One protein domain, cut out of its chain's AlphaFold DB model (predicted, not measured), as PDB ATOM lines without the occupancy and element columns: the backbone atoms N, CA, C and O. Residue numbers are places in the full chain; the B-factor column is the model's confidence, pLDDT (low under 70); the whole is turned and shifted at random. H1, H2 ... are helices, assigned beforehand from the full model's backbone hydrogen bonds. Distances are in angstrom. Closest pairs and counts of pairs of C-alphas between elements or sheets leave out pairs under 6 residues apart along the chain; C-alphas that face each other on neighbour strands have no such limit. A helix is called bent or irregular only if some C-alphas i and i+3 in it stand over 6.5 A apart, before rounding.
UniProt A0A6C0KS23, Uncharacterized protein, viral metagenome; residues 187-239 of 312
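This is residues 187 to 239 of the 312 residues of an uncharacterized protein of viral metagenome (UniProt A0A6C0KS23). Two long helices, H1 and H3, run side by side in opposite ways as the two arms of a flat, loose U, and the short helix H2 lies in the turn that joins them at one end. The arms meet along only a part of their length, and at the turn residues 207 to 214 and 218 to 223 stand free. The printed part has 53 residues, with three named helices in the order H1, H2, H3 and no named strand, and its class is all helix. It is loose, with a radius of gyration of the C-alphas of 13.2 A, and spans 40 by 23 by 9 A.

H1, residues 188 to 208, touches H3, residues 219 to 236, with residues 195 to 202 alone, and H3 touches H1 with residues 229 to 233 alone. Their closest C-alphas, those of Met 198 and Ile 232, are 6.9 A apart. The two run opposite ways at a shallow tilt of 22 degrees. H2, residues 212 to 215, is close to but not clearly touching H1, the closest C-alphas being those of Lys 206 and Phe 212 at 6.0 A. It is also close to but not clearly touching H3, where the closest C-alphas, those of Val 215 and Ile 221, are 7.0 A apart. Of the O i to N i+4 pairs, 15 of 17 in H1 and 11 of 14 in H3 are within hydrogen-bond range; H2 is too short for such a pair.

H1 begins at C-alpha 188 (-43.582, -11.135, -53.500) and is 30.9 A long from first to last C-alpha. It is neither bent nor irregular, but only just: C-alphas 192 and 195 are 6.4 A apart. H2 measures 5.3 A. H3 is 28.0 A long, from C-alpha 219 (-16.025, 13.862, -41.660) to C-alpha 236 (-30.926, -8.741, -48.645), and is irregular, with C-alphas 233 and 236 7.3 A apart.

The two C-alphas farthest apart, those of Asn 187 and Pro 219, are 40.8 A apart. The printed part has no cut, and the links H1 to H2 and H2 to H3 are tight. The mean pLDDT of the printed part is 83.9, and residue 239 is under 70.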
ATOM      1  N   ASN A 187     -42.315 -15.224 -51.102       83.12
ATOM      2  CA  ASN A 187     -43.372 -14.630 -51.912       83.12
ATOM      3  C   ASN A 187     -43.083 -13.148 -52.171       83.12
ATOM      4  O   ASN A 187     -42.400 -12.489 -51.384       83.12
ATOM      5  N   GLU A 188     -43.704 -12.571 -53.202       81.69
ATOM      6  CA  GLU A 188     -43.582 -11.135 -53.500       81.69
ATOM      7  C   GLU A 188     -44.045 -10.232 -52.349       81.69
ATOM      8  O   GLU A 188     -43.496  -9.153 -52.134       81.69
ATOM      9  N   LYS A 189     -45.062 -10.663 -51.592       83.12
ATOM     10  CA  LYS A 189     -45.552  -9.918 -50.421       83.12
ATOM     11  C   LYS A 189     -44.464  -9.774 -49.360       83.12
ATOM     12  O   LYS A 189     -44.330  -8.704 -48.772       83.12
ATOM     13  N   ASP A 190     -43.690 -10.831 -49.148       80.62
ATOM     14  CA  ASP A 190     -42.599 -10.849 -48.182       80.62
ATOM     15  C   ASP A 190     -41.422 -10.021 -48.715       80.62
ATOM     16  O   ASP A 190     -40.872  -9.191 -47.994       80.62
ATOM     17  N   ALA A 191     -41.121 -10.132 -50.014       82.81
ATOM     18  CA  ALA A 191     -40.116  -9.304 -50.679       82.81
ATOM     19  C   ALA A 191     -40.406  -7.798 -50.543       82.81
ATOM     20  O   ALA A 191     -39.491  -7.015 -50.321       82.81
ATOM     21  N   LYS A 192     -41.682  -7.393 -50.602       85.56
ATOM     22  CA  LYS A 192     -42.111  -5.996 -50.410       85.56
ATOM     23  C   LYS A 192     -42.050  -5.532 -48.951       85.56
ATOM     24  O   LYS A 192     -41.907  -4.341 -48.707       85.56
ATOM     25  N   GLN A 193     -42.165  -6.439 -47.981       84.25
ATOM     26  CA  GLN A 193     -42.101  -6.086 -46.555       84.25
ATOM     27  C   GLN A 193     -40.674  -5.891 -46.055       84.25
ATOM     28  O   GLN A 193     -40.448  -5.094 -45.150       84.25
ATOM     29  N   LEU A 194     -39.716  -6.601 -46.640       84.00
ATOM     30  CA  LEU A 194     -38.321  -6.542 -46.235       84.00
ATOM     31  C   LEU A 194     -37.716  -5.121 -46.276       84.00
ATOM     32  O   LEU A 194     -37.199  -4.696 -45.241       84.00
ATOM     33  N   PRO A 195     -37.846  -4.330 -47.366       86.25
ATOM     34  CA  PRO A 195     -37.348  -2.954 -47.384       86.25
ATOM     35  C   PRO A 195     -38.082  -2.047 -46.386       86.25
ATOM     36  O   PRO A 195     -37.473  -1.151 -45.814       86.25
ATOM     37  N   ILE A 196     -39.368  -2.301 -46.110       87.06
ATOM     38  CA  ILE A 196     -40.130  -1.550 -45.098       87.06
ATOM     39  C   ILE A 196     -39.528  -1.783 -43.706       87.06
ATOM     40  O   ILE A 196     -39.324  -0.832 -42.956       87.06
ATOM     41  N   ILE A 197     -39.201  -3.034 -43.365       86.50
ATOM     42  CA  ILE A 197     -38.573  -3.373 -42.081       86.50
ATOM     43  C   ILE A 197     -37.186  -2.727 -41.970       86.50
ATOM     44  O   ILE A 197     -36.886  -2.136 -40.932       86.50
ATOM     45  N   MET A 198     -36.370  -2.784 -43.031       85.94
ATOM     46  CA  MET A 198     -35.043  -2.152 -43.042       85.94
ATOM     47  C   MET A 198     -35.130  -0.634 -42.857       85.94
ATOM     48  O   MET A 198     -34.404  -0.067 -42.037       85.94
ATOM     49  N   ASN A 199     -36.060   0.024 -43.553       87.88
ATOM     50  CA  ASN A 199     -36.264   1.466 -43.441       87.88
ATOM     51  C   ASN A 199     -36.746   1.864 -42.044       87.88
ATOM     52  O   ASN A 199     -36.164   2.758 -41.435       87.88
ATOM     53  N   ASN A 200     -37.731   1.154 -41.488       87.81
ATOM     54  CA  ASN A 200     -38.220   1.406 -40.130       87.81
ATOM     55  C   ASN A 200     -37.112   1.225 -39.082       87.81
ATOM     56  O   ASN A 200     -37.039   1.983 -38.110       87.81
ATOM     57  N   TYR A 201     -36.237   0.233 -39.268       87.19
ATOM     58  CA  TYR A 201     -35.076   0.023 -38.407       87.19
ATOM     59  C   TYR A 201     -34.087   1.190 -38.509       87.19
ATOM     60  O   TYR A 201     -33.682   1.740 -37.485       87.19
ATOM     61  N   MET A 202     -33.766   1.632 -39.727       86.19
ATOM     62  CA  MET A 202     -32.897   2.786 -39.959       86.19
ATOM     63  C   MET A 202     -33.474   4.073 -39.351       86.19
ATOM     64  O   MET A 202     -32.755   4.835 -38.706       86.19
ATOM     65  N   GLU A 203     -34.772   4.323 -39.508       88.31
ATOM     66  CA  GLU A 203     -35.449   5.461 -38.880       88.31
ATOM     67  C   GLU A 203     -35.425   5.373 -37.354       88.31
ATOM     68  O   GLU A 203     -35.159   6.371 -36.681       88.31
ATOM     69  N   SER A 204     -35.638   4.180 -36.799       86.50
ATOM     70  CA  SER A 204     -35.571   3.945 -35.355       86.50
ATOM     71  C   SER A 204     -34.166   4.196 -34.809       86.50
ATOM     72  O   SER A 204     -34.030   4.840 -33.769       86.50
ATOM     73  N   LEU A 205     -33.122   3.770 -35.530       84.25
ATOM     74  CA  LEU A 205     -31.733   4.092 -35.200       84.25
ATOM     75  C   LEU A 205     -31.506   5.607 -35.209       84.25
ATOM     76  O   LEU A 205     -31.024   6.157 -34.222       84.25
ATOM     77  N   LYS A 206     -31.912   6.303 -36.279       86.00
ATOM     78  CA  LYS A 206     -31.791   7.770 -36.375       86.00
ATOM     79  C   LYS A 206     -32.502   8.478 -35.225       86.00
ATOM     80  O   LYS A 206     -31.960   9.427 -34.668       86.00
ATOM     81  N   LYS A 207     -33.693   8.007 -34.845       86.31
ATOM     82  CA  LYS A 207     -34.487   8.567 -33.744       86.31
ATOM     83  C   LYS A 207     -33.866   8.299 -32.371       86.31
ATOM     84  O   LYS A 207     -33.947   9.163 -31.504       86.31
ATOM     85  N   ALA A 208     -33.248   7.134 -32.172       85.62
ATOM     86  CA  ALA A 208     -32.554   6.798 -30.929       85.62
ATOM     87  C   ALA A 208     -31.320   7.690 -30.689       85.62
ATOM     88  O   ALA A 208     -30.950   7.943 -29.544       85.62
ATOM     89  N   PHE A 209     -30.714   8.216 -31.757       84.62
ATOM     90  CA  PHE A 209     -29.622   9.180 -31.679       84.62
ATOM     91  C   PHE A 209     -30.144  10.624 -31.739       84.62
ATOM     92  O   PHE A 209     -30.212  11.237 -32.800       84.62
ATOM     93  N   THR A 210     -30.426  11.229 -30.582       83.56
ATOM     94  CA  THR A 210     -30.963  12.605 -30.460       83.56
ATOM     95  C   THR A 210     -30.189  13.665 -31.260       83.56
ATOM     96  O   THR A 210     -30.769  14.628 -31.760       83.56
ATOM     97  N   TYR A 211     -28.872  13.499 -31.412       84.06
ATOM     98  CA  TYR A 211     -28.004  14.435 -32.133       84.06
ATOM     99  C   TYR A 211     -27.636  13.986 -33.549       84.06
ATOM    100  O   TYR A 211     -26.794  14.629 -34.176       84.06
ATOM    101  N   PHE A 212     -28.268  12.933 -34.073       82.31
ATOM    102  CA  PHE A 212     -27.963  12.332 -35.372       82.31
ATOM    103  C   PHE A 212     -27.809  13.373 -36.489       82.31
ATOM    104  O   PHE A 212     -26.761  13.456 -37.129       82.31
ATOM    105  N   ASN A 213     -28.802  14.255 -36.639       84.50
ATOM    106  CA  ASN A 213     -28.811  15.282 -37.685       84.50
ATOM    107  C   ASN A 213     -27.633  16.266 -37.595       84.50
ATOM    108  O   ASN A 213     -27.244  16.842 -38.609       84.50
ATOM    109  N   LYS A 214     -27.061  16.461 -36.399       83.62
ATOM    110  CA  LYS A 214     -25.922  17.361 -36.168       83.62
ATOM    111  C   LYS A 214     -24.577  16.685 -36.431       83.62
ATOM    112  O   LYS A 214     -23.621  17.370 -36.773       83.62
ATOM    113  N   VAL A 215     -24.500  15.364 -36.261       84.44
ATOM    114  CA  VAL A 215     -23.234  14.615 -36.305       84.44
ATOM    115  C   VAL A 215     -23.039  13.812 -37.591       84.44
ATOM    116  O   VAL A 215     -21.903  13.507 -37.932       84.44
ATOM    117  N   GLN A 216     -24.108  13.523 -38.344       82.00
ATOM    118  CA  GLN A 216     -24.049  12.709 -39.569       82.00
ATOM    119  C   GLN A 216     -23.101  13.262 -40.648       82.00
ATOM    120  O   GLN A 216     -22.543  12.492 -41.419       82.00
ATOM    121  N   ASN A 217     -22.890  14.584 -40.681       86.62
ATOM    122  CA  ASN A 217     -22.045  15.254 -41.674       86.62
ATOM    123  C   ASN A 217     -20.603  15.478 -41.193       86.62
ATOM    124  O   ASN A 217     -19.792  16.035 -41.932       86.62
ATOM    125  N   LEU A 218     -20.269  15.092 -39.955       87.62
ATOM    126  CA  LEU A 218     -18.899  15.218 -39.466       87.62
ATOM    127  C   LEU A 218     -18.004  14.237 -40.236       87.62
ATOM    128  O   LEU A 218     -18.366  13.067 -40.353       87.62
ATOM    129  N   PRO A 219     -16.831  14.662 -40.736       83.81
ATOM    130  CA  PRO A 219     -16.025  13.862 -41.660       83.81
ATOM    131  C   PRO A 219     -15.598  12.502 -41.085       83.81
ATOM    132  O   PRO A 219     -15.528  11.528 -41.824       83.81
ATOM    133  N   PHE A 220     -15.397  12.402 -39.767       83.25
ATOM    134  CA  PHE A 220     -15.053  11.139 -39.098       83.25
ATOM    135  C   PHE A 220     -16.253  10.194 -38.866       83.25
ATOM    136  O   PHE A 220     -16.051   9.038 -38.505       83.25
ATOM    137  N   ILE A 221     -17.492  10.662 -39.062       83.25
ATOM    138  CA  ILE A 221     -18.739   9.894 -38.867       83.25
ATOM    139  C   ILE A 221     -19.422   9.600 -40.205       83.25
ATOM    140  O   ILE A 221     -19.966   8.512 -40.387       83.25
ATOM    141  N   ALA A 222     -19.376  10.547 -41.145       85.19
ATOM    142  CA  ALA A 222     -20.080  10.486 -42.422       85.19
ATOM    143  C   ALA A 222     -19.737   9.223 -43.225       85.19
ATOM    144  O   ALA A 222     -20.632   8.569 -43.758       85.19
ATOM    145  N   GLU A 223     -18.460   8.827 -43.259       86.75
ATOM    146  CA  GLU A 223     -18.039   7.600 -43.944       86.75
ATOM    147  C   GLU A 223     -18.603   6.338 -43.270       86.75
ATOM    148  O   GLU A 223     -19.087   5.432 -43.950       86.75
ATOM    149  N   GLY A 224     -18.593   6.287 -41.934       84.19
ATOM    150  CA  GLY A 224     -19.157   5.171 -41.173       84.19
ATOM    151  C   GLY A 224     -20.669   5.052 -41.361       84.19
ATOM    152  O   GLY A 224     -21.183   3.952 -41.559       84.19
ATOM    153  N   PHE A 225     -21.376   6.184 -41.371       83.94
ATOM    154  CA  PHE A 225     -22.815   6.212 -41.606       83.94
ATOM    155  C   PHE A 225     -23.183   5.818 -43.042       83.94
ATOM    156  O   PHE A 225     -24.153   5.085 -43.248       83.94
ATOM    157  N   LYS A 226     -22.385   6.246 -44.029       85.62
ATOM    158  CA  LYS A 226     -22.551   5.826 -45.421       85.62
ATOM    159  C   LYS A 226     -22.379   4.312 -45.555       85.62
ATOM    160  O   LYS A 226     -23.293   3.652 -46.025       85.62
ATOM    161  N   LYS A 227     -21.286   3.750 -45.023       85.88
ATOM    162  CA  LYS A 227     -21.061   2.291 -45.010       85.88
ATOM    163  C   LYS A 227     -22.189   1.532 -44.309       85.88
ATOM    164  O   LYS A 227     -22.587   0.474 -44.777       85.88
ATOM    165  N   LEU A 228     -22.702   2.049 -43.192       83.31
ATOM    166  CA  LEU A 228     -23.834   1.444 -42.485       83.31
ATOM    167  C   LEU A 228     -25.107   1.438 -43.340       83.31
ATOM    168  O   LEU A 228     -25.789   0.418 -43.398       83.31
ATOM    169  N   SER A 229     -25.417   2.564 -43.983       83.44
ATOM    170  CA  SER A 229     -26.592   2.693 -44.849       83.44
ATOM    171  C   SER A 229     -26.492   1.750 -46.046       83.44
ATOM    172  O   SER A 229     -27.402   0.952 -46.249       83.44
ATOM    173  N   ASP A 230     -25.346   1.755 -46.734       85.69
ATOM    174  CA  ASP A 230     -25.072   0.874 -47.872       85.69
ATOM    175  C   ASP A 230     -25.183  -0.611 -47.456       85.69
ATOM    176  O   ASP A 230     -25.817  -1.416 -48.135       85.69
ATOM    177  N   ASN A 231     -24.633  -0.988 -46.294       83.88
ATOM    178  CA  ASN A 231     -24.701  -2.367 -45.798       83.88
ATOM    179  C   ASN A 231     -26.126  -2.818 -45.452       83.88
ATOM    180  O   ASN A 231     -26.437  -3.994 -45.622       83.88
ATOM    181  N   ILE A 232     -26.967  -1.925 -44.923       81.81
ATOM    182  CA  ILE A 232     -28.362  -2.243 -44.585       81.81
ATOM    183  C   ILE A 232     -29.207  -2.358 -45.857       81.81
ATOM    184  O   ILE A 232     -30.034  -3.265 -45.946       81.81
ATOM    185  N   GLU A 233     -28.983  -1.485 -46.841       82.31
ATOM    186  CA  GLU A 233     -29.690  -1.516 -48.124       82.31
ATOM    187  C   GLU A 233     -29.403  -2.815 -48.889       82.31
ATOM    188  O   GLU A 233     -30.333  -3.494 -49.323       82.31
ATOM    189  N   HIS A 234     -28.134  -3.223 -48.947       82.06
ATOM    190  CA  HIS A 234     -27.695  -4.398 -49.702       82.06
ATOM    191  C   HIS A 234     -27.707  -5.715 -48.901       82.06
ATOM    192  O   HIS A 234     -27.323  -6.765 -49.422       82.06
ATOM    193  N   LEU A 235     -28.166  -5.714 -47.641       80.88
ATOM    194  CA  LEU A 235     -28.145  -6.895 -46.758       80.88
ATOM    195  C   LEU A 235     -28.959  -8.079 -47.305       80.88
ATOM    196  O   LEU A 235     -28.758  -9.236 -46.915       80.88
ATOM    197  N   HIS A 236     -29.942  -7.784 -48.151       82.69
ATOM    198  CA  HIS A 236     -30.926  -8.741 -48.645       82.69
ATOM    199  C   HIS A 236     -31.068  -8.731 -50.163       82.69
ATOM    200  O   HIS A 236     -32.071  -9.216 -50.692       82.69
ATOM    201  N   ASP A 237     -30.070  -8.207 -50.865       81.31
ATOM    202  CA  ASP A 237     -30.074  -8.244 -52.316       81.31
ATOM    203  C   ASP A 237     -30.141  -9.687 -52.808       81.31
ATOM    204  O   ASP A 237     -29.463 -10.591 -52.310       81.31
ATOM    205  N   ILE A 238     -31.010  -9.908 -53.788       70.44
ATOM    206  CA  ILE A 238     -31.125 -11.188 -54.473       70.44
ATOM    207  C   ILE A 238     -30.139 -11.122 -55.641       70.44
ATOM    208  O   ILE A 238     -30.382 -10.367 -56.589       70.44
ATOM    209  N   PRO A 239     -29.022 -11.871 -55.619       65.81
ATOM    210  CA  PRO A 239     -28.148 -11.922 -56.776       65.81
ATOM    211  C   PRO A 239     -28.937 -12.493 -57.953       65.81
ATOM    212  O   PRO A 239     -29.603 -13.524 -57.836       65.81
TER     213      PRO A 239